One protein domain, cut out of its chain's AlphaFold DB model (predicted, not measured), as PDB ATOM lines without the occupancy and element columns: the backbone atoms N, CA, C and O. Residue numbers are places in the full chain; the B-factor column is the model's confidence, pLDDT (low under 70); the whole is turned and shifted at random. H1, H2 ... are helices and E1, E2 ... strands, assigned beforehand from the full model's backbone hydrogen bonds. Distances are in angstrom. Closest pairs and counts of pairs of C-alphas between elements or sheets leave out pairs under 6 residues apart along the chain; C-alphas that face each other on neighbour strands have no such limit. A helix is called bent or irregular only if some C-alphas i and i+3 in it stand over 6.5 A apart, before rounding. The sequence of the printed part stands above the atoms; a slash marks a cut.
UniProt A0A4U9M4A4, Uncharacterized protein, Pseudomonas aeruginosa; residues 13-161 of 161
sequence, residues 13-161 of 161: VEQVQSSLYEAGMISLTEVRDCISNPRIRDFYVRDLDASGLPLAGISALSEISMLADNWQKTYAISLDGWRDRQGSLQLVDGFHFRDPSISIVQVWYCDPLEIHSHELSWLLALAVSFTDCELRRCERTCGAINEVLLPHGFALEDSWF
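What this domain is: This is residues 13 to 161 of the 161 residues of an uncharacterized protein of Pseudomonas aeruginosa (UniProt A0A4U9M4A4). A small, strongly twisted sheet of three strands makes one end of an elongated domain, with H4 over one face and the start of H3, residues 57 to 60, over the opposite face. Next to the sheet comes a cluster of mostly crossed helices round H6, with H3, H8 and H2 on it, and H1 lies at the far end. The printed part has 149 residues, with eight named helices and three named strands in the order H1 H2 E1 H3 E2 H4 E3 H5 H6 H7 H8; the sheet's order is E1 E3 E2, mixed, and the class is mixed, helices and strands. The whole is compact, with a radius of gyration of the C-alphas of 15.7 A, and spans 50 by 29 by 22 A.

How they stand to each other: In the sheet, E3, residues 102 to 108, is the inner strand. E1, residues 39 to 46, is antiparallel to it at 156 degrees, with N 43 and O 105 2.9 A apart, within hydrogen-bond range. E2, residues 74 to 78, is parallel to E3 at 36 degrees, with N 106 and O 75 2.8 A apart. H4, residues 79 to 88, is on the sheet at a height of 8.8 A, over E2 and along the strands at 16 degrees on the local plane. E2, H4 and E3 form a strand-helix-strand unit, two parallel neighbour strands with a helix between, and its crossover is right-handed. H3, residues 57 to 65, is on the opposite face at a height of 10.1 A, across E2 at 87 degrees on the local plane. The hub is H6, residues 119 to 129, which only grazes the sheet. H6 touches H3 at Leu 126 and Gly 57, C-alphas 6.0 A apart, at a steep tilt of 39 degrees, opposite ways. It touches H8, residues 139 to 152, at a shallow tilt of 30 degrees, opposite ways, with the closest C-alphas, Ala 127 and Ile 145, 6.2 A apart. It touches H2, residues 28 to 34, about perpendicular at 89 degrees, with the closest C-alphas, Val 128 and Arg 32, 6.0 A apart. H5, residues 112 to 116, grazes the sheet and touches H6 only at the corner; the C-alphas of His 116 and Trp 122 are closest, 5.1 A apart. H1, residues 13 to 20, only just touches H2, with 3 pairs of C-alphas within 8 A, the closest Val 16 and Val 31 at 7.3 A. H7, residues 132 to 135, is close to H8 but not clearly touching; the C-alphas of Leu 135 and Cys 142 are 6.0 A apart. Every O i to N i+4 pair is within hydrogen-bond range in H1, H2, H3, H5 and H6, against 4 of 6 in H4 and 8 of 10 in H8; H7 is too short for such a pair.

Where its parts are: E1 is 20.2 A long and E3 19.1 A; H8 is 20.5 A, H6 15.3 A and H4 15.2 A. H1 begins at C-alpha 13, (36.379, -19.463, -15.382), and H8 ends at C-alpha 152, (32.127, -10.443, -13.391). H4 is irregular, with C-alphas 84 and 87 7.2 A apart, and H8 only just, with C-alphas 148 and 151 6.8 A apart.

The domain as a whole: The C-alphas of Ala 23 and Ser 88, 50.8 A apart, are the two farthest apart. The printed part has no cut, and the link from H4 to E3, residues 89 to 101, is long. The mean pLDDT of the printed part is 88.7; residues 22 to 23, 68 and 158 to 161 are under 70.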
ATOM      1  N   VAL A  13      36.562 -20.829 -15.890       83.00
ATOM      2  CA  VAL A  13      36.379 -19.463 -15.382       83.00
ATOM      3  C   VAL A  13      37.532 -19.062 -14.467       83.00
ATOM      4  O   VAL A  13      38.165 -18.032 -14.690       83.00
ATOM      5  N   GLU A  14      37.854 -19.899 -13.485       84.25
ATOM      6  CA  GLU A  14      38.935 -19.662 -12.530       84.25
ATOM      7  C   GLU A  14      40.290 -19.614 -13.243       84.25
ATOM      8  O   GLU A  14      41.163 -18.809 -12.907       84.25
ATOM      9  N   GLN A  15      40.470 -20.448 -14.266       82.75
ATOM     10  CA  GLN A  15      41.676 -20.449 -15.084       82.75
ATOM     11  C   GLN A  15      41.798 -19.190 -15.948       82.75
ATOM     12  O   GLN A  15      42.893 -18.644 -16.074       82.75
ATOM     13  N   VAL A  16      40.710 -18.717 -16.560       82.56
ATOM     14  CA  VAL A  16      40.692 -17.483 -17.360       82.56
ATOM     15  C   VAL A  16      40.973 -16.282 -16.465       82.56
ATOM     16  O   VAL A  16      41.886 -15.517 -16.761       82.56
ATOM     17  N   GLN A  17      40.278 -16.173 -15.332       82.75
ATOM     18  CA  GLN A  17      40.505 -15.098 -14.367       82.75
ATOM     19  C   GLN A  17      41.944 -15.117 -13.846       82.75
ATOM     20  O   GLN A  17      42.635 -14.114 -13.938       82.75
ATOM     21  N   SER A  18      42.468 -16.257 -13.395       81.31
ATOM     22  CA  SER A  18      43.861 -16.328 -12.918       81.31
ATOM     23  C   SER A  18      44.915 -16.042 -13.995       81.31
ATOM     24  O   SER A  18      46.002 -15.586 -13.656       81.31
ATOM     25  N   SER A  19      44.618 -16.306 -15.274       77.75
ATOM     26  CA  SER A  19      45.568 -16.092 -16.377       77.75
ATOM     27  C   SER A  19      45.570 -14.659 -16.908       77.75
ATOM     28  O   SER A  19      46.597 -14.227 -17.420       77.75
ATOM     29  N   LEU A  20      44.434 -13.957 -16.832       77.81
ATOM     30  CA  LEU A  20      44.243 -12.641 -17.458       77.81
ATOM     31  C   LEU A  20      44.086 -11.496 -16.450       77.81
ATOM     32  O   LEU A  20      44.087 -10.332 -16.835       77.81
ATOM     33  N   TYR A  21      43.933 -11.791 -15.158       72.00
ATOM     34  CA  TYR A  21      43.708 -10.755 -14.156       72.00
ATOM     35  C   TYR A  21      44.998  -9.999 -13.803       72.00
ATOM     36  O   TYR A  21      45.737 -10.379 -12.893       72.00
ATOM     37  N   GLU A  22      45.229  -8.872 -14.477       63.22
ATOM     38  CA  GLU A  22      46.218  -7.860 -14.096       63.22
ATOM     39  C   GLU A  22      45.517  -6.611 -13.535       63.22
ATOM     40  O   GLU A  22      45.319  -5.624 -14.231       63.22
ATOM     41  N   ALA A  23      45.106  -6.656 -12.260       58.75
ATOM     42  CA  ALA A  23      44.618  -5.503 -11.476       58.75
ATOM     43  C   ALA A  23      43.532  -4.610 -12.139       58.75
ATOM     44  O   ALA A  23      43.351  -3.457 -11.736       58.75
ATOM     45  N   GLY A  24      42.794  -5.137 -13.120       72.94
ATOM     46  CA  GLY A  24      41.848  -4.405 -13.963       72.94
ATOM     47  C   GLY A  24      40.744  -5.302 -14.530       72.94
ATOM     48  O   GLY A  24      40.493  -6.390 -14.012       72.94
ATOM     49  N   MET A  25      40.058  -4.819 -15.570       81.19
ATOM     50  CA  MET A  25      39.030  -5.578 -16.294       81.19
ATOM     51  C   MET A  25      39.676  -6.454 -17.369       81.19
ATOM     52  O   MET A  25      40.586  -6.000 -18.057       81.19
ATOM     53  N   ILE A  26      39.181  -7.680 -17.534       83.12
ATOM     54  CA  ILE A  26      39.645  -8.615 -18.565       83.12
ATOM     55  C   ILE A  26      38.968  -8.265 -19.896       83.12
ATOM     56  O   ILE A  26      37.734  -8.211 -19.956       83.12
ATOM     57  N   SER A  27      39.745  -8.058 -20.964       87.12
ATOM     58  CA  SER A  27      39.185  -7.753 -22.286       87.12
ATOM     59  C   SER A  27      38.559  -8.992 -22.928       87.12
ATOM     60  O   SER A  27      39.156 -10.069 -22.958       87.12
ATOM     61  N   LEU A  28      37.377  -8.842 -23.535       85.56
ATOM     62  CA  LEU A  28      36.755  -9.912 -24.319       85.56
ATOM     63  C   LEU A  28      37.622 -10.363 -25.511       85.56
ATOM     64  O   LEU A  28      37.524 -11.518 -25.923       85.56
ATOM     65  N   THR A  29      38.486  -9.500 -26.055       85.19
ATOM     66  CA  THR A  29      39.460  -9.895 -27.087       85.19
ATOM     67  C   THR A  29      40.454 -10.910 -26.526       85.19
ATOM     68  O   THR A  29      40.640 -11.973 -27.114       85.19
ATOM     69  N   GLU A  30      41.011 -10.646 -25.342       86.06
ATOM     70  CA  GLU A  30      41.934 -11.567 -24.664       86.06
ATOM     71  C   GLU A  30      41.242 -12.880 -24.301       86.06
ATOM     72  O   GLU A  30      41.816 -13.961 -24.446       86.06
ATOM     73  N   VAL A  31      39.976 -12.804 -23.879       87.06
ATOM     74  CA  VAL A  31      39.158 -13.993 -23.642       87.06
ATOM     75  C   VAL A  31      39.023 -14.809 -24.929       87.06
ATOM     76  O   VAL A  31      39.285 -16.008 -24.894       87.06
ATOM     77  N   ARG A  32      38.670 -14.195 -26.067       88.56
ATOM     78  CA  ARG A  32      38.497 -14.887 -27.364       88.56
ATOM     79  C   ARG A  32      39.788 -15.515 -27.896       88.56
ATOM     80  O   ARG A  32      39.707 -16.503 -28.620       88.56
ATOM     81  N   ASP A  33      40.948 -15.008 -27.490       87.12
ATOM     82  CA  ASP A  33      42.247 -15.626 -27.781       87.12
ATOM     83  C   ASP A  33      42.558 -16.832 -26.873       87.12
ATOM     84  O   ASP A  33      43.374 -17.690 -27.221       87.12
ATOM     85  N   CYS A  34      41.909 -16.919 -25.707       86.25
ATOM     86  CA  CYS A  34      42.146 -17.957 -24.703       86.25
ATOM     87  C   CYS A  34      41.075 -19.052 -24.675       86.25
ATOM     88  O   CYS A  34      41.369 -20.158 -24.220       86.25
ATOM     89  N   ILE A  35      39.849 -18.774 -25.126       90.25
ATOM     90  CA  ILE A  35      38.734 -19.727 -25.112       90.25
ATOM     91  C   ILE A  35      38.188 -19.970 -26.515       90.25
ATOM     92  O   ILE A  35      38.055 -19.064 -27.335       90.25
ATOM     93  N   SER A  36      37.833 -21.216 -26.797       92.00
ATOM     94  CA  SER A  36      37.234 -21.595 -28.076       92.00
ATOM     95  C   SER A  36      35.828 -21.006 -28.258       92.00
ATOM     96  O   SER A  36      35.036 -20.996 -27.313       92.00
ATOM     97  N   ASN A  37      35.468 -20.657 -29.492       93.94
ATOM     98  CA  ASN A  37      34.082 -20.372 -29.860       93.94
ATOM     99  C   ASN A  37      33.266 -21.687 -29.948       93.94
ATOM    100  O   ASN A  37      33.630 -22.549 -30.754       93.94
ATOM    101  N   PRO A  38      32.174 -21.862 -29.171       95.12
ATOM    102  CA  PRO A  38      31.342 -23.064 -29.242       95.12
ATOM    103  C   PRO A  38      30.585 -23.222 -30.558       95.12
ATOM    104  O   PRO A  38      30.329 -24.348 -30.985       95.12
ATOM    105  N   ARG A  39      30.199 -22.108 -31.184       96.31
ATOM    106  CA  ARG A  39      29.304 -22.055 -32.338       96.31
ATOM    107  C   ARG A  39      30.030 -22.519 -33.596       96.31
ATOM    108  O   ARG A  39      30.961 -21.879 -34.073       96.31
ATOM    109  N   ILE A  40      29.537 -23.611 -34.172       95.25
ATOM    110  CA  ILE A  40      30.005 -24.150 -35.450       95.25
ATOM    111  C   ILE A  40      29.266 -23.471 -36.604       95.25
ATOM    112  O   ILE A  40      29.882 -23.060 -37.589       95.25
ATOM    113  N   ARG A  41      27.929 -23.423 -36.526       94.88
ATOM    114  CA  ARG A  41      27.076 -22.984 -37.635       94.88
ATOM    115  C   ARG A  41      25.662 -22.656 -37.182       94.88
ATOM    116  O   ARG A  41      25.176 -23.233 -36.214       94.88
ATOM    117  N   ASP A  42      24.995 -21.828 -37.977       95.56
ATOM    118  CA  ASP A  42      23.595 -21.470 -37.793       95.56
ATOM    119  C   ASP A  42      22.721 -22.037 -38.903       95.56
ATOM    120  O   ASP A  42      23.120 -22.086 -40.073       95.56
ATOM    121  N   PHE A  43      21.503 -22.408 -38.523       96.06
ATOM    122  CA  PHE A  43      20.447 -22.840 -39.424       96.06
ATOM    123  C   PHE A  43      19.152 -22.101 -39.109       96.06
ATOM    124  O   PHE A  43      18.822 -21.880 -37.946       96.06
ATOM    125  N   TYR A  44      18.395 -21.759 -40.146       96.25
ATOM    126  CA  TYR A  44      17.045 -21.232 -39.993       96.25
ATOM    127  C   TYR A  44      16.054 -22.379 -40.123       96.25
ATOM    128  O   TYR A  44      16.080 -23.124 -41.106       96.25
ATOM    129  N   VAL A  45      15.198 -22.524 -39.119       96.50
ATOM    130  CA  VAL A  45      14.278 -23.650 -38.990       96.50
ATOM    131  C   VAL A  45      12.863 -23.122 -38.832       96.50
ATOM    132  O   VAL A  45      12.620 -22.242 -38.005       96.50
ATOM    133  N   ARG A  46      11.937 -23.659 -39.625       96.19
ATOM    134  CA  ARG A  46      10.508 -23.353 -39.509       96.19
ATOM    135  C   ARG A  46       9.840 -24.261 -38.482       96.19
ATOM    136  O   ARG A  46      10.132 -25.454 -38.451       96.19
ATOM    137  N   ASP A  47       8.951 -23.681 -37.679       94.25
ATOM    138  CA  ASP A  47       8.112 -24.362 -36.684       94.25
ATOM    139  C   ASP A  47       8.925 -25.273 -35.745       94.25
ATOM    140  O   ASP A  47       8.547 -26.404 -35.441       94.25
ATOM    141  N   LEU A  48      10.086 -24.774 -35.307       95.12
ATOM    142  CA  LEU A  48      10.992 -25.494 -34.417       95.12
ATOM    143  C   LEU A  48      10.311 -25.811 -33.076       95.12
ATOM    144  O   LEU A  48       9.929 -24.897 -32.342       95.12
ATOM    145  N   ASP A  49      10.285 -27.089 -32.698       93.25
ATOM    146  CA  ASP A  49      10.061 -27.480 -31.305       93.25
ATOM    147  C   ASP A  49      11.319 -27.174 -30.480       93.25
ATOM    148  O   ASP A  49      12.298 -27.926 -30.470       93.25
ATOM    149  N   ALA A  50      11.297 -26.019 -29.818       92.00
ATOM    150  CA  ALA A  50      12.398 -25.528 -28.999       92.00
ATOM    151  C   ALA A  50      12.400 -26.101 -27.569       92.00
ATOM    152  O   ALA A  50      13.190 -25.665 -26.730       92.00
ATOM    153  N   SER A  51      11.528 -27.068 -27.265       90.75
ATOM    154  CA  SER A  51      11.445 -27.671 -25.935       90.75
ATOM    155  C   SER A  51      12.789 -28.282 -25.525       90.75
ATOM    156  O   SER A  51      13.341 -29.154 -26.201       90.75
ATOM    157  N   GLY A  52      13.326 -27.806 -24.399       90.38
ATOM    158  CA  GLY A  52      14.608 -28.258 -23.856       90.38
ATOM    159  C   GLY A  52      15.851 -27.694 -24.554       90.38
ATOM    160  O   GLY A  52      16.947 -28.155 -24.250       90.38
ATOM    161  N   LEU A  53      15.713 -26.724 -25.466       94.75
ATOM    162  CA  LEU A  53      16.849 -25.997 -26.034       94.75
ATOM    163  C   LEU A  53      17.042 -24.662 -25.297       94.75
ATOM    164  O   LEU A  53      16.084 -23.889 -25.205       94.75
ATOM    165  N   PRO A  54      18.249 -24.350 -24.791       95.75
ATOM    166  CA  PRO A  54      18.507 -23.045 -24.203       95.75
ATOM    167  C   PRO A  54      18.476 -21.962 -25.284       95.75
ATOM    168  O   PRO A  54      18.884 -22.190 -26.431       95.75
ATOM    169  N   LEU A  55      18.008 -20.767 -24.917       95.56
ATOM    170  CA  LEU A  55      18.162 -19.590 -25.768       95.56
ATOM    171  C   LEU A  55      19.648 -19.333 -26.010       95.56
ATOM    172  O   LEU A  55      20.474 -19.640 -25.167       95.56
ATOM    173  N   ALA A  56      20.001 -18.757 -27.150       95.06
ATOM    174  CA  ALA A  56      21.380 -18.414 -27.478       95.06
ATOM    175  C   ALA A  56      21.466 -17.082 -28.224       95.06
ATOM    176  O   ALA A  56      20.448 -16.442 -28.513       95.06
ATOM    177  N   GLY A  57      22.692 -16.646 -28.514       92.62
ATOM    178  CA  GLY A  57      22.970 -15.411 -29.241       92.62
ATOM    179  C   GLY A  57      22.208 -14.207 -28.682       92.62
ATOM    180  O   GLY A  57      22.132 -13.990 -27.473       92.62
ATOM    181  N   ILE A  58      21.608 -13.422 -29.582       90.81
ATOM    182  CA  ILE A  58      20.880 -12.197 -29.219       90.81
ATOM    183  C   ILE A  58      19.672 -12.497 -28.324       90.81
ATOM    184  O   ILE A  58      19.348 -11.693 -27.457       90.81
ATOM    185  N   SER A  59      19.004 -13.639 -28.506       93.44
ATOM    186  CA  SER A  59      17.824 -13.977 -27.704       93.44
ATOM    187  C   SER A  59      18.168 -14.273 -26.247       93.44
ATOM    188  O   SER A  59      17.418 -13.847 -25.376       93.44
ATOM    189  N   ALA A  60      19.301 -14.928 -25.980       93.50
ATOM    190  CA  ALA A  60      19.781 -15.121 -24.612       93.50
ATOM    191  C   ALA A  60      20.208 -13.794 -23.970       93.50
ATOM    192  O   ALA A  60      19.799 -13.486 -22.858       93.50
ATOM    193  N   LEU A  61      20.965 -12.959 -24.694       91.44
ATOM    194  CA  LEU A  61      21.350 -11.633 -24.191       91.44
ATOM    195  C   LEU A  61      20.132 -10.747 -23.907       91.44
ATOM    196  O   LEU A  61      20.106 -10.042 -22.910       91.44
ATOM    197  N   SER A  62      19.117 -10.798 -24.770       90.38
ATOM    198  CA  SER A  62      17.845 -10.094 -24.581       90.38
ATOM    199  C   SER A  62      17.151 -10.512 -23.286       90.38
ATOM    200  O   SER A  62      16.680  -9.656 -22.545       90.38
ATOM    201  N   GLU A  63      17.122 -11.813 -22.992       91.06
ATOM    202  CA  GLU A  63      16.497 -12.336 -21.776       91.06
ATOM    203  C   GLU A  63      17.237 -11.901 -20.503       91.06
ATOM    204  O   GLU A  63      16.593 -11.561 -19.513       91.06
ATOM    205  N   ILE A  64      18.571 -11.859 -20.542       90.50
ATOM    206  CA  ILE A  64      19.405 -11.543 -19.372       90.50
ATOM    207  C   ILE A  64      19.511 -10.027 -19.147       90.50
ATOM    208  O   ILE A  64      19.365  -9.551 -18.026       90.50
ATOM    209  N   SER A  65      19.769  -9.268 -20.211       87.31
ATOM    210  CA  SER A  65      20.114  -7.842 -20.149       87.31
ATOM    211  C   SER A  65      18.921  -6.917 -20.430       87.31
ATOM    212  O   SER A  65      18.939  -5.740 -20.091       87.31
ATOM    213  N   MET A  66      17.856  -7.417 -21.069       84.12
ATOM    214  CA  MET A  66      16.714  -6.617 -21.544       84.12
ATOM    215  C   MET A  66      17.062  -5.524 -22.579       84.12
ATOM    216  O   MET A  66      16.186  -4.749 -22.970       84.12
ATOM    217  N   LEU A  67      18.305  -5.448 -23.073       77.06
ATOM    218  CA  LEU A  67      18.719  -4.431 -24.050       77.06
ATOM    219  C   LEU A  67      18.650  -4.898 -25.502       77.06
ATOM    220  O   LEU A  67      18.525  -4.070 -26.414       77.06
ATOM    221  N   ALA A  68      18.752  -6.198 -25.744       68.31
ATOM    222  CA  ALA A  68      18.719  -6.736 -27.093       68.31
ATOM    223  C   ALA A  68      17.287  -7.125 -27.486       68.31
ATOM    224  O   ALA A  68      16.492  -7.504 -26.632       68.31
ATOM    225  N   ASP A  69      16.945  -7.034 -28.769       70.94
ATOM    226  CA  ASP A  69      15.672  -7.541 -29.283       70.94
ATOM    227  C   ASP A  69      15.888  -8.086 -30.695       70.94
ATOM    228  O   ASP A  69      16.595  -7.480 -31.505       70.94
ATOM    229  N   ASN A  70      15.324  -9.257 -30.973       77.69
ATOM    230  CA  ASN A  70      15.350  -9.854 -32.300       77.69
ATOM    231  C   ASN A  70      14.052 -10.619 -32.559       77.69
ATOM    232  O   ASN A  70      13.553 -11.330 -31.685       77.69
ATOM    233  N   TRP A  71      13.546 -10.504 -33.787       84.75
ATOM    234  CA  TRP A  71      12.302 -11.152 -34.203       84.75
ATOM    235  C   TRP A  71      12.437 -12.672 -34.238       84.75
ATOM    236  O   TRP A  71      11.550 -13.375 -33.762       84.75
ATOM    237  N   GLN A  72      13.546 -13.180 -34.782       91.25
ATOM    238  CA  GLN A  72      13.818 -14.613 -34.794       91.25
ATOM    239  C   GLN A  72      14.482 -15.018 -33.480       91.25
ATOM    240  O   GLN A  72      15.586 -14.562 -33.155       91.25
ATOM    241  N   LYS A  73      13.818 -15.906 -32.736       93.81
ATOM    242  CA  LYS A  73      14.395 -16.495 -31.529       93.81
ATOM    243  C   LYS A  73      15.548 -17.415 -31.897       93.81
ATOM    244  O   LYS A  73      15.473 -18.169 -32.863       93.81
ATOM    245  N   THR A  74      16.627 -17.309 -31.136       95.50
ATOM    246  CA  THR A  74      17.852 -18.078 -31.333       95.50
ATOM    247  C   THR A  74      18.006 -19.080 -30.201       95.50
ATOM    248  O   THR A  74      17.901 -18.702 -29.037       95.50
ATOM    249  N   TYR A  75      18.271 -20.334 -30.547       96.88
ATOM    250  CA  TYR A  75      18.458 -21.447 -29.619       96.88
ATOM    251  C   TYR A  75      19.787 -22.140 -29.898       96.88
ATOM    252  O   TYR A  75      20.217 -22.182 -31.051       96.88
ATOM    253  N   ALA A  76      20.423 -22.705 -28.873       97.31
ATOM    254  CA  ALA A  76      21.609 -23.539 -29.047       97.31
ATOM    255  C   ALA A  76      21.263 -25.028 -28.967       97.31
ATOM    256  O   ALA A  76      20.407 -25.450 -28.190       97.31
ATOM    257  N   ILE A  77      21.961 -25.834 -29.764       96.88
ATOM    258  CA  ILE A  77      21.885 -27.294 -29.740       96.88
ATOM    259  C   ILE A  77      23.287 -27.886 -29.878       96.88
ATOM    260  O   ILE A  77      24.133 -27.329 -30.578       96.88
ATOM    261  N   SER A  78      23.534 -29.027 -29.240       96.81
ATOM    262  CA  SER A  78      24.779 -29.773 -29.428       96.81
ATOM    263  C   SER A  78      24.879 -30.351 -30.842       96.81
ATOM    264  O   SER A  78      23.871 -30.595 -31.510       96.81
ATOM    265  N   LEU A  79      26.101 -30.610 -31.309       95.25
ATOM    266  CA  LEU A  79      26.339 -31.227 -32.614       95.25
ATOM    267  C   LEU A  79      25.661 -32.597 -32.745       95.25
ATOM    268  O   LEU A  79      25.115 -32.910 -33.804       95.25
ATOM    269  N   ASP A  80      25.666 -33.397 -31.681       94.00
ATOM    270  CA  ASP A  80      25.007 -34.704 -31.674       94.00
ATOM    271  C   ASP A  80      23.480 -34.557 -31.653       94.00
ATOM    272  O   ASP A  80      22.798 -35.166 -32.476       94.00
ATOM    273  N   GLY A  81      22.940 -33.631 -30.851       93.88
ATOM    274  CA  GLY A  81      21.512 -33.308 -30.873       93.88
ATOM    275  C   GLY A  81      21.041 -32.785 -32.234       93.88
ATOM    276  O   GLY A  81      19.937 -33.104 -32.680       93.88
ATOM    277  N   TRP A  82      21.883 -32.024 -32.936       95.19
ATOM    278  CA  TRP A  82      21.612 -31.601 -34.308       95.19
ATOM    279  C   TRP A  82      21.572 -32.787 -35.270       95.19
ATOM    280  O   TRP A  82      20.645 -32.890 -36.071       95.19
ATOM    281  N   ARG A  83      22.548 -33.700 -35.192       93.50
ATOM    282  CA  ARG A  83      22.612 -34.882 -36.065       93.50
ATOM    283  C   ARG A  83      21.367 -35.754 -35.950       93.50
ATOM    284  O   ARG A  83      20.895 -36.235 -36.979       93.50
ATOM    285  N   ASP A  84      20.831 -35.886 -34.742       93.38
ATOM    286  CA  ASP A  84      19.636 -36.680 -34.465       93.38
ATOM    287  C   ASP A  84      18.350 -36.011 -34.968       93.38
ATOM    288  O   ASP A  84      17.438 -36.690 -35.445       93.38
ATOM    289  N   ARG A  85      18.262 -34.675 -34.890       91.38
ATOM    290  CA  ARG A  85      17.039 -33.923 -35.227       91.38
ATOM    291  C   ARG A  85      16.996 -33.411 -36.664       91.38
ATOM    292  O   ARG A  85      15.909 -33.262 -37.205       91.38
ATOM    293  N   GLN A  86      18.133 -33.159 -37.315       90.69
ATOM    294  CA  GLN A  86      18.175 -32.446 -38.604       90.69
ATOM    295  C   GLN A  86      17.291 -33.070 -39.697       90.69
ATOM    296  O   GLN A  86      16.778 -32.349 -40.544       90.69
ATOM    297  N   GLY A  87      17.079 -34.393 -39.671       90.19
ATOM    298  CA  GLY A  87      16.245 -35.094 -40.652       90.19
ATOM    299  C   GLY A  87      14.743 -34.813 -40.531       90.19
ATOM    300  O   GLY A  87      14.018 -35.029 -41.500       90.19
ATOM    301  N   SER A  88      14.269 -34.337 -39.377       91.25
ATOM    302  CA  SER A  88      12.866 -33.966 -39.152       91.25
ATOM    303  C   SER A  88      12.616 -32.457 -39.216       91.25
ATOM    304  O   SER A  88      11.460 -32.035 -39.180       91.25
ATOM    305  N   LEU A  89      13.671 -31.642 -39.306       93.69
ATOM    306  CA  LEU A  89      13.564 -30.186 -39.307       93.69
ATOM    307  C   LEU A  89      13.339 -29.639 -40.717       93.69
ATOM    308  O   LEU A  89      13.972 -30.058 -41.687       93.69
ATOM    309  N   GLN A  90      12.482 -28.625 -40.818       95.00
ATOM    310  CA  GLN A  90      12.309 -27.869 -42.051       95.00
ATOM    311  C   GLN A  90      13.316 -26.717 -42.103       95.00
ATOM    312  O   GLN A  90      13.084 -25.646 -41.537       95.00
ATOM    313  N   LEU A  91      14.431 -26.933 -42.804       95.31
ATOM    314  CA  LEU A  91      15.427 -25.891 -43.058       95.31
ATOM    315  C   LEU A  91      14.920 -24.901 -44.109       95.31
ATOM    316  O   LEU A  91      14.285 -25.292 -45.092       95.31
ATOM    317  N   VAL A  92      15.202 -23.618 -43.900       95.19
ATOM    318  CA  VAL A  92      14.738 -22.537 -44.773       95.19
ATOM    319  C   VAL A  92      15.905 -21.633 -45.161       95.19
ATOM    320  O   VAL A  92      16.586 -21.098 -44.298       95.19
ATOM    321  N   ASP A  93      16.097 -21.398 -46.459       90.06
ATOM    322  CA  ASP A  93      17.167 -20.511 -46.952       90.06
ATOM    323  C   ASP A  93      16.701 -19.060 -47.170       90.06
ATOM    324  O   ASP A  93      17.514 -18.147 -47.294       90.06
ATOM    325  N   GLY A  94      15.387 -18.827 -47.221       89.75
ATOM    326  CA  GLY A  94      14.802 -17.508 -47.443       89.75
ATOM    327  C   GLY A  94      13.454 -17.351 -46.755       89.75
ATOM    328  O   GLY A  94      12.564 -18.191 -46.887       89.75
ATOM    329  N   PHE A  95      13.298 -16.262 -46.014       92.00
ATOM    330  CA  PHE A  95      12.095 -15.956 -45.251       92.00
ATOM    331  C   PHE A  95      11.977 -14.445 -45.044       92.00
ATOM    332  O   PHE A  95      12.927 -13.684 -45.231       92.00
ATOM    333  N   HIS A  96      10.783 -13.998 -44.667       90.56
ATOM    334  CA  HIS A  96      10.570 -12.607 -44.301       90.56
ATOM    335  C   HIS A  96      11.175 -12.338 -42.917       90.56
ATOM    336  O   HIS A  96      10.928 -13.095 -41.987       90.56
ATOM    337  N   PHE A  97      11.884 -11.223 -42.730       84.75
ATOM    338  CA  PHE A  97      12.567 -10.872 -41.468       84.75
ATOM    339  C   PHE A  97      11.651 -10.726 -40.231       84.75
ATOM    340  O   PHE A  97      12.132 -10.535 -39.121       84.75
ATOM    341  N   ARG A  98      10.327 -10.799 -40.405       88.12
ATOM    342  CA  ARG A  98       9.318 -10.817 -39.325       88.12
ATOM    343  C   ARG A  98       8.484 -12.094 -39.296       88.12
ATOM    344  O   ARG A  98       7.418 -12.085 -38.698       88.12
ATOM    345  N   ASP A  99       8.894 -13.139 -40.007       91.44
ATOM    346  CA  ASP A  99       8.202 -14.425 -39.959       91.44
ATOM    347  C   ASP A  99       8.411 -15.034 -38.558       91.44
ATOM    348  O   ASP A  99       9.550 -15.369 -38.220       91.44
ATOM    349  N   PRO A 100       7.356 -15.132 -37.721       89.06
ATOM    350  CA  PRO A 100       7.485 -15.620 -36.353       89.06
ATOM    351  C   PRO A 100       7.606 -17.147 -36.289       89.06
ATOM    352  O   PRO A 100       7.936 -17.680 -35.237       89.06
ATOM    353  N   SER A 101       7.336 -17.853 -37.393       93.25
ATOM    354  CA  SER A 101       7.519 -19.307 -37.467       93.25
ATOM    355  C   SER A 101       8.984 -19.708 -37.635       93.25
ATOM    356  O   SER A 101       9.302 -20.891 -37.566       93.25
ATOM    357  N   ILE A 102       9.880 -18.745 -37.878       96.06
ATOM    358  CA  ILE A 102      11.300 -19.002 -38.098       96.06
ATOM    359  C   ILE A 102      12.085 -18.784 -36.810       96.06
ATOM    360  O   ILE A 102      12.086 -17.696 -36.232       96.06
ATOM    361  N   SER A 103      12.842 -19.810 -36.441       95.88
ATOM    362  CA  SER A 103      13.829 -19.779 -35.368       95.88
ATOM    363  C   SER A 103      15.231 -19.977 -35.937       95.88
ATOM    364  O   SER A 103      15.418 -20.620 -36.971       95.88
ATOM    365  N   ILE A 104      16.229 -19.434 -35.249       95.56
ATOM    366  CA  ILE A 104      17.647 -19.661 -35.532       95.56
ATOM    367  C   ILE A 104      18.137 -20.754 -34.588       95.56
ATOM    368  O   ILE A 104      17.966 -20.661 -33.374       95.56
ATOM    369  N   VAL A 105      18.766 -21.784 -35.138       97.00
ATOM    370  CA  VAL A 105      19.415 -22.847 -34.373       97.00
ATOM    371  C   VAL A 105      20.919 -22.713 -34.545       97.00
ATOM    372  O   VAL A 105      21.433 -22.881 -35.650       97.00
ATOM    373  N   GLN A 106      21.618 -22.416 -33.453       97.19
ATOM    374  CA  GLN A 106      23.073 -22.431 -33.382       97.19
ATOM    375  C   GLN A 106      23.546 -23.822 -32.974       97.19
ATOM    376  O   GLN A 106      23.251 -24.298 -31.880       97.19
ATOM    377  N   VAL A 107      24.307 -24.472 -33.847       97.38
ATOM    378  CA  VAL A 107      24.925 -25.766 -33.563       97.38
ATOM    379  C   VAL A 107      26.260 -25.533 -32.879       97.38
ATOM    380  O   VAL A 107      27.141 -24.873 -33.436       97.38
ATOM    381  N   TRP A 108      26.400 -26.060 -31.670       97.25
ATOM    382  CA  TRP A 108      27.593 -25.948 -30.843       97.25
ATOM    383  C   TRP A 108      28.357 -27.276 -30.820       97.25
ATOM    384  O   TRP A 108      27.755 -28.346 -30.917       97.25
ATOM    385  N   TYR A 109      29.689 -27.239 -30.713       94.62
ATOM    386  CA  TYR A 109      30.489 -28.477 -30.696       94.62
ATOM    387  C   TYR A 109      30.313 -29.299 -29.408       94.62
ATOM    388  O   TYR A 109      30.609 -30.492 -29.398       94.62
ATOM    389  N   CYS A 110      29.856 -28.664 -28.333       93.38
ATOM    390  CA  CYS A 110      29.602 -29.234 -27.012       93.38
ATOM    391  C   CYS A 110      28.126 -29.056 -26.636       93.38
ATOM    392  O   CYS A 110      27.400 -28.331 -27.318       93.38
ATOM    393  N   ASP A 111      27.681 -29.699 -25.554       93.38
ATOM    394  CA  ASP A 111      26.309 -29.546 -25.074       93.38
ATOM    395  C   ASP A 111      26.097 -28.172 -24.411       93.38
ATOM    396  O   ASP A 111      26.718 -27.879 -23.384       93.38
ATOM    397  N   PRO A 112      25.225 -27.309 -24.966       93.69
ATOM    398  CA  PRO A 112      24.909 -26.027 -24.351       93.69
ATOM    399  C   PRO A 112      24.326 -26.170 -22.942       93.69
ATOM    400  O   PRO A 112      24.544 -25.285 -22.123       93.69
ATOM    401  N   LEU A 113      23.617 -27.264 -22.633       91.81
ATOM    402  CA  LEU A 113      23.012 -27.482 -21.314       91.81
ATOM    403  C   LEU A 113      24.058 -27.736 -20.222       91.81
ATOM    404  O   LEU A 113      23.876 -27.291 -19.089       91.81
ATOM    405  N   GLU A 114      25.167 -28.398 -20.563       90.50
ATOM    406  CA  GLU A 114      26.288 -28.595 -19.636       90.50
ATOM    407  C   GLU A 114      26.903 -27.247 -19.246       90.50
ATOM    408  O   GLU A 114      27.145 -26.992 -18.068       90.50
ATOM    409  N   ILE A 115      27.078 -26.346 -20.216       87.94
ATOM    410  CA  ILE A 115      27.620 -25.003 -19.976       87.94
ATOM    411  C   ILE A 115      26.606 -24.133 -19.233       87.94
ATOM    412  O   ILE A 115      26.973 -23.440 -18.289       87.94
ATOM    413  N   HIS A 116      25.331 -24.188 -19.628       85.19
ATOM    414  CA  HIS A 116      24.247 -23.397 -19.045       85.19
ATOM    415  C   HIS A 116      24.058 -23.660 -17.540       85.19
ATOM    416  O   HIS A 116      23.506 -22.826 -16.825       85.19
ATOM    417  N   SER A 117      24.531 -24.800 -17.028       83.19
ATOM    418  CA  SER A 117      24.546 -25.081 -15.589       83.19
ATOM    419  C   SER A 117      25.478 -24.153 -14.786       83.19
ATOM    420  O   SER A 117      25.283 -23.983 -13.582       83.19
ATOM    421  N   HIS A 118      26.446 -23.512 -15.448       86.69
ATOM    422  CA  HIS A 118      27.393 -22.566 -14.869       86.69
ATOM    423  C   HIS A 118      27.215 -21.173 -15.485       86.69
ATOM    424  O   HIS A 118      27.637 -20.923 -16.612       86.69
ATOM    425  N   GLU A 119      26.647 -20.246 -14.710       89.38
ATOM    426  CA  GLU A 119      26.271 -18.896 -15.159       89.38
ATOM    427  C   GLU A 119      27.399 -18.161 -15.901       89.38
ATOM    428  O   GLU A 119      27.229 -17.772 -17.051       89.38
ATOM    429  N   LEU A 120      28.582 -18.019 -15.298       89.94
ATOM    430  CA  LEU A 120      29.670 -17.266 -15.927       89.94
ATOM    431  C   LEU A 120      30.251 -17.979 -17.160       89.94
ATOM    432  O   LEU A 120      30.526 -17.328 -18.165       89.94
ATOM    433  N   SER A 121      30.376 -19.311 -17.139       91.31
ATOM    434  CA  SER A 121      30.789 -20.078 -18.326       91.31
ATOM    435  C   SER A 121      29.807 -19.882 -19.478       91.31
ATOM    436  O   SER A 121      30.218 -19.723 -20.625       91.31
ATOM    437  N   TRP A 122      28.512 -19.843 -19.168       93.56
ATOM    438  CA  TRP A 122      27.449 -19.583 -20.126       93.56
ATOM    439  C   TRP A 122      27.517 -18.172 -20.712       93.56
ATOM    440  O   TRP A 122      27.475 -18.019 -21.932       93.56
ATOM    441  N   LEU A 123      27.710 -17.146 -19.879       93.62
ATOM    442  CA  LEU A 123      27.878 -15.765 -20.344       93.62
ATOM    443  C   LEU A 123      29.101 -15.610 -21.254       93.62
ATOM    444  O   LEU A 123      29.010 -14.980 -22.310       93.62
ATOM    445  N   LEU A 124      30.230 -16.225 -20.888       92.75
ATOM    446  CA  LEU A 124      31.433 -16.226 -21.718       92.75
ATOM    447  C   LEU A 124      31.198 -16.970 -23.036       92.75
ATOM    448  O   LEU A 124      31.546 -16.445 -24.091       92.75
ATOM    449  N   ALA A 125      30.553 -18.141 -23.000       94.38
ATOM    450  CA  ALA A 125      30.202 -18.914 -24.190       94.38
ATOM    451  C   ALA A 125      29.321 -18.112 -25.157       94.38
ATOM    452  O   ALA A 125      29.594 -18.074 -26.358       94.38
ATOM    453  N   LEU A 126      28.305 -17.420 -24.631       93.88
ATOM    454  CA  LEU A 126      27.463 -16.517 -25.408       93.88
ATOM    455  C   LEU A 126      28.285 -15.390 -26.027       93.88
ATOM    456  O   LEU A 126      28.197 -15.182 -27.236       93.88
ATOM    457  N   ALA A 127      29.109 -14.700 -25.239       92.94
ATOM    458  CA  ALA A 127      29.898 -13.566 -25.707       92.94
ATOM    459  C   ALA A 127      30.870 -13.952 -26.833       92.94
ATOM    460  O   ALA A 127      30.946 -13.258 -27.848       92.94
ATOM    461  N   VAL A 128      31.567 -15.088 -26.709       93.31
ATOM    462  CA  VAL A 128      32.516 -15.540 -27.740       93.31
ATOM    463  C   VAL A 128      31.850 -16.194 -28.949       93.31
ATOM    464  O   VAL A 128      32.496 -16.327 -29.988       93.31
ATOM    465  N   SER A 129      30.567 -16.568 -28.851       94.75
ATOM    466  CA  SER A 129      29.801 -17.128 -29.975       94.75
ATOM    467  C   SER A 129      29.523 -16.120 -31.094       94.75
ATOM    468  O   SER A 129      29.243 -16.508 -32.236       94.75
ATOM    469  N   PHE A 130      29.615 -14.821 -30.796       92.25
ATOM    470  CA  PHE A 130      29.449 -13.765 -31.783       92.25
ATOM    471  C   PHE A 130      30.680 -13.638 -32.674       92.25
ATOM    472  O   PHE A 130      31.825 -13.726 -32.234       92.25
ATOM    473  N   THR A 131      30.440 -13.392 -33.954       89.69
ATOM    474  CA  THR A 131      31.469 -13.008 -34.918       89.69
ATOM    475  C   THR A 131      31.721 -11.506 -34.850       89.69
ATOM    476  O   THR A 131      30.828 -10.724 -34.522       89.69
ATOM    477  N   ASP A 132      32.909 -11.063 -35.260       87.56
ATOM    478  CA  ASP A 132      33.234  -9.629 -35.287       87.56
ATOM    479  C   ASP A 132      32.293  -8.838 -36.199       87.56
ATOM    480  O   ASP A 132      32.012  -7.665 -35.973       87.56
ATOM    481  N   CYS A 133      31.799  -9.480 -37.261       86.75
ATOM    482  CA  CYS A 133      30.830  -8.881 -38.166       86.75
ATOM    483  C   CYS A 133      29.471  -8.656 -37.499       86.75
ATOM    484  O   CYS A 133      28.806  -7.685 -37.837       86.75
ATOM    485  N   GLU A 134      29.039  -9.536 -36.595       89.12
ATOM    486  CA  GLU A 134      27.796  -9.349 -35.836       89.12
ATOM    487  C   GLU A 134      27.952  -8.239 -34.796       89.12
ATOM    488  O   GLU A 134      27.083  -7.375 -34.705       89.12
ATOM    489  N   LEU A 135      29.087  -8.210 -34.095       87.56
ATOM    490  CA  LEU A 135      29.396  -7.199 -33.080       87.56
ATOM    491  C   LEU A 135      29.476  -5.798 -33.698       87.56
ATOM    492  O   LEU A 135      28.752  -4.897 -33.287       87.56
ATOM    493  N   ARG A 136      30.229  -5.635 -34.794       85.38
ATOM    494  CA  ARG A 136      30.334  -4.351 -35.517       85.38
ATOM    495  C   ARG A 136      29.023  -3.857 -36.132       85.38
ATOM    496  O   ARG A 136      28.932  -2.696 -36.512       85.38
ATOM    497  N   ARG A 137      28.030  -4.729 -36.320       84.44
ATOM    498  CA  ARG A 137      26.737  -4.355 -36.918       84.44
ATOM    499  C   ARG A 137      25.723  -3.865 -35.892       84.44
ATOM    500  O   ARG A 137      24.723  -3.281 -36.301       84.44
ATOM    501  N   CYS A 138      25.929  -4.143 -34.607       83.12
ATOM    502  CA  CYS A 138      24.926  -3.892 -33.585       83.12
ATOM    503  C   CYS A 138      25.571  -3.442 -32.271       83.12
ATOM    504  O   CYS A 138      25.841  -4.252 -31.385       83.12
ATOM    505  N   GLU A 139      25.707  -2.125 -32.101       84.12
ATOM    506  CA  GLU A 139      26.172  -1.505 -30.851       84.12
ATOM    507  C   GLU A 139      25.343  -1.952 -29.636       84.12
ATOM    508  O   GLU A 139      25.877  -2.131 -28.546       84.12
ATOM    509  N   ARG A 140      24.035  -2.209 -29.812       86.56
ATOM    510  CA  ARG A 140      23.177  -2.734 -28.733       86.56
ATOM    511  C   ARG A 140      23.596  -4.129 -28.278       86.56
ATOM    512  O   ARG A 140      23.465  -4.433 -27.098       86.56
ATOM    513  N   THR A 141      24.083  -4.971 -29.190       88.56
ATOM    514  CA  THR A 141      24.618  -6.291 -28.842       88.56
ATOM    515  C   THR A 141      25.912  -6.140 -28.051       88.56
ATOM    516  O   THR A 141      26.047  -6.792 -27.022       88.56
ATOM    517  N   CYS A 142      26.812  -5.238 -28.461       88.88
ATOM    518  CA  CYS A 142      28.004  -4.904 -27.673       88.88
ATOM    519  C   CYS A 142      27.614  -4.396 -26.275       88.88
ATOM    520  O   CYS A 142      28.101  -4.910 -25.276       88.88
ATOM    521  N   GLY A 143      26.664  -3.461 -26.184       88.62
ATOM    522  CA  GLY A 143      26.156  -2.951 -24.908       88.62
ATOM    523  C   GLY A 143      25.580  -4.044 -24.003       88.62
ATOM    524  O   GLY A 143      25.927  -4.094 -22.828       88.62
ATOM    525  N   ALA A 144      24.770  -4.953 -24.555       90.94
ATOM    526  CA  ALA A 144      24.195  -6.074 -23.812       90.94
ATOM    527  C   ALA A 144      25.265  -7.057 -23.314       90.94
ATOM    528  O   ALA A 144      25.218  -7.483 -22.166       90.94
ATOM    529  N   ILE A 145      26.256  -7.396 -24.148       91.25
ATOM    530  CA  ILE A 145      27.379  -8.247 -23.725       91.25
ATOM    531  C   ILE A 145      28.166  -7.558 -22.602       91.25
ATOM    532  O   ILE A 145      28.519  -8.208 -21.623       91.25
ATOM    533  N   ASN A 146      28.415  -6.249 -22.708       90.56
ATOM    534  CA  ASN A 146      29.146  -5.522 -21.674       90.56
ATOM    535  C   ASN A 146      28.364  -5.505 -20.360       90.56
ATOM    536  O   ASN A 146      28.930  -5.772 -19.312       90.56
ATOM    537  N   GLU A 147      27.058  -5.249 -20.415       90.94
ATOM    538  CA  GLU A 147      26.183  -5.237 -19.242       90.94
ATOM    539  C   GLU A 147      26.200  -6.568 -18.481       90.94
ATOM    540  O   GLU A 147      26.298  -6.559 -17.255       90.94
ATOM    541  N   VAL A 148      26.156  -7.704 -19.189       91.44
ATOM    542  CA  VAL A 148      26.158  -9.022 -18.532       91.44
ATOM    543  C   VAL A 148      27.542  -9.438 -18.033       91.44
ATOM    544  O   VAL A 148      27.628 -10.230 -17.106       91.44
ATOM    545  N   LEU A 149      28.627  -8.919 -18.615       91.25
ATOM    546  CA  LEU A 149      30.001  -9.314 -18.285       91.25
ATOM    547  C   LEU A 149      30.693  -8.396 -17.264       91.25
ATOM    548  O   LEU A 149      31.516  -8.876 -16.475       91.25
ATOM    549  N   LEU A 150      30.328  -7.110 -17.217       90.00
ATOM    550  CA  LEU A 150      30.926  -6.106 -16.330       90.00
ATOM    551  C   LEU A 150      30.886  -6.503 -14.842       90.00
ATOM    552  O   LEU A 150      31.914  -6.365 -14.172       90.00
ATOM    553  N   PRO A 151      29.774  -7.050 -14.297       89.69
ATOM    554  CA  PRO A 151      29.718  -7.476 -12.897       89.69
ATOM    555  C   PRO A 151      30.714  -8.589 -12.547       89.69
ATOM    556  O   PRO A 151      31.048  -8.770 -11.377       89.69
ATOM    557  N   HIS A 152      31.202  -9.323 -13.550       88.31
ATOM    558  CA  HIS A 152      32.127 -10.443 -13.391       88.31
ATOM    559  C   HIS A 152      33.593 -10.066 -13.663       88.31
ATOM    560  O   HIS A 152      34.459 -10.942 -13.646       88.31
ATOM    561  N   GLY A 153      33.882  -8.780 -13.888       87.69
ATOM    562  CA  GLY A 153      35.239  -8.284 -14.125       87.69
ATOM    563  C   GLY A 153      35.708  -8.390 -15.578       87.69
ATOM    564  O   GLY A 153      36.909  -8.316 -15.834       87.69
ATOM    565  N   PHE A 154      34.784  -8.574 -16.522       88.81
ATOM    566  CA  PHE A 154      35.063  -8.649 -17.955       88.81
ATOM    567  C   PHE A 154      34.465  -7.436 -18.666       88.81
ATOM    568  O   PHE A 154      33.375  -6.988 -18.315       88.81
ATOM    569  N   ALA A 155      35.152  -6.917 -19.679       85.81
ATOM    570  CA  ALA A 155      34.683  -5.767 -20.440       85.81
ATOM    571  C   ALA A 155      34.940  -5.936 -21.937       85.81
ATOM    572  O   ALA A 155      35.892  -6.591 -22.370       85.81
ATOM    573  N   LEU A 156      34.080  -5.314 -22.735       81.44
ATOM    574  CA  LEU A 156      34.368  -5.076 -24.143       81.44
ATOM    575  C   LEU A 156      35.311  -3.893 -24.310       81.44
ATOM    576  O   LEU A 156      35.247  -2.922 -23.559       81.44
ATOM    577  N   GLU A 157      36.153  -3.967 -25.333       75.44
ATOM    578  CA  GLU A 157      36.994  -2.846 -25.734       75.44
ATOM    579  C   GLU A 157      36.171  -1.758 -26.428       75.44
ATOM    580  O   GLU A 157      35.226  -2.050 -27.166       75.44
ATOM    581  N   ASP A 158      36.617  -0.508 -26.288       62.53
ATOM    582  CA  ASP A 158      36.035   0.660 -26.966       62.53
ATOM    583  C   ASP A 158      36.011   0.516 -28.498       62.53
ATOM    584  O   ASP A 158      35.244   1.188 -29.173       62.53
ATOM    585  N   SER A 159      36.830  -0.375 -29.069       63.25
ATOM    586  CA  SER A 159      36.951  -0.571 -30.519       63.25
ATOM    587  C   SER A 159      35.690  -1.132 -31.193       63.25
ATOM    588  O   SER A 159      35.620  -1.154 -32.426       63.25
ATOM    589  N   TRP A 160      34.720  -1.629 -30.417       59.41
ATOM    590  CA  TRP A 160      33.446  -2.170 -30.918       59.41
ATOM    591  C   TRP A 160      32.250  -1.243 -30.640       59.41
ATOM    592  O   TRP A 160      31.112  -1.644 -30.908       59.41
ATOM    593  N   PHE A 161      32.518  -0.040 -30.118       56.09
ATOM    594  CA  PHE A 161      31.564   1.044 -29.891       56.09
ATOM    595  C   PHE A 161      31.805   2.221 -30.846       56.09
ATOM    596  O   PHE A 161      32.931   2.362 -31.380       56.09
TER     597      PHE A 161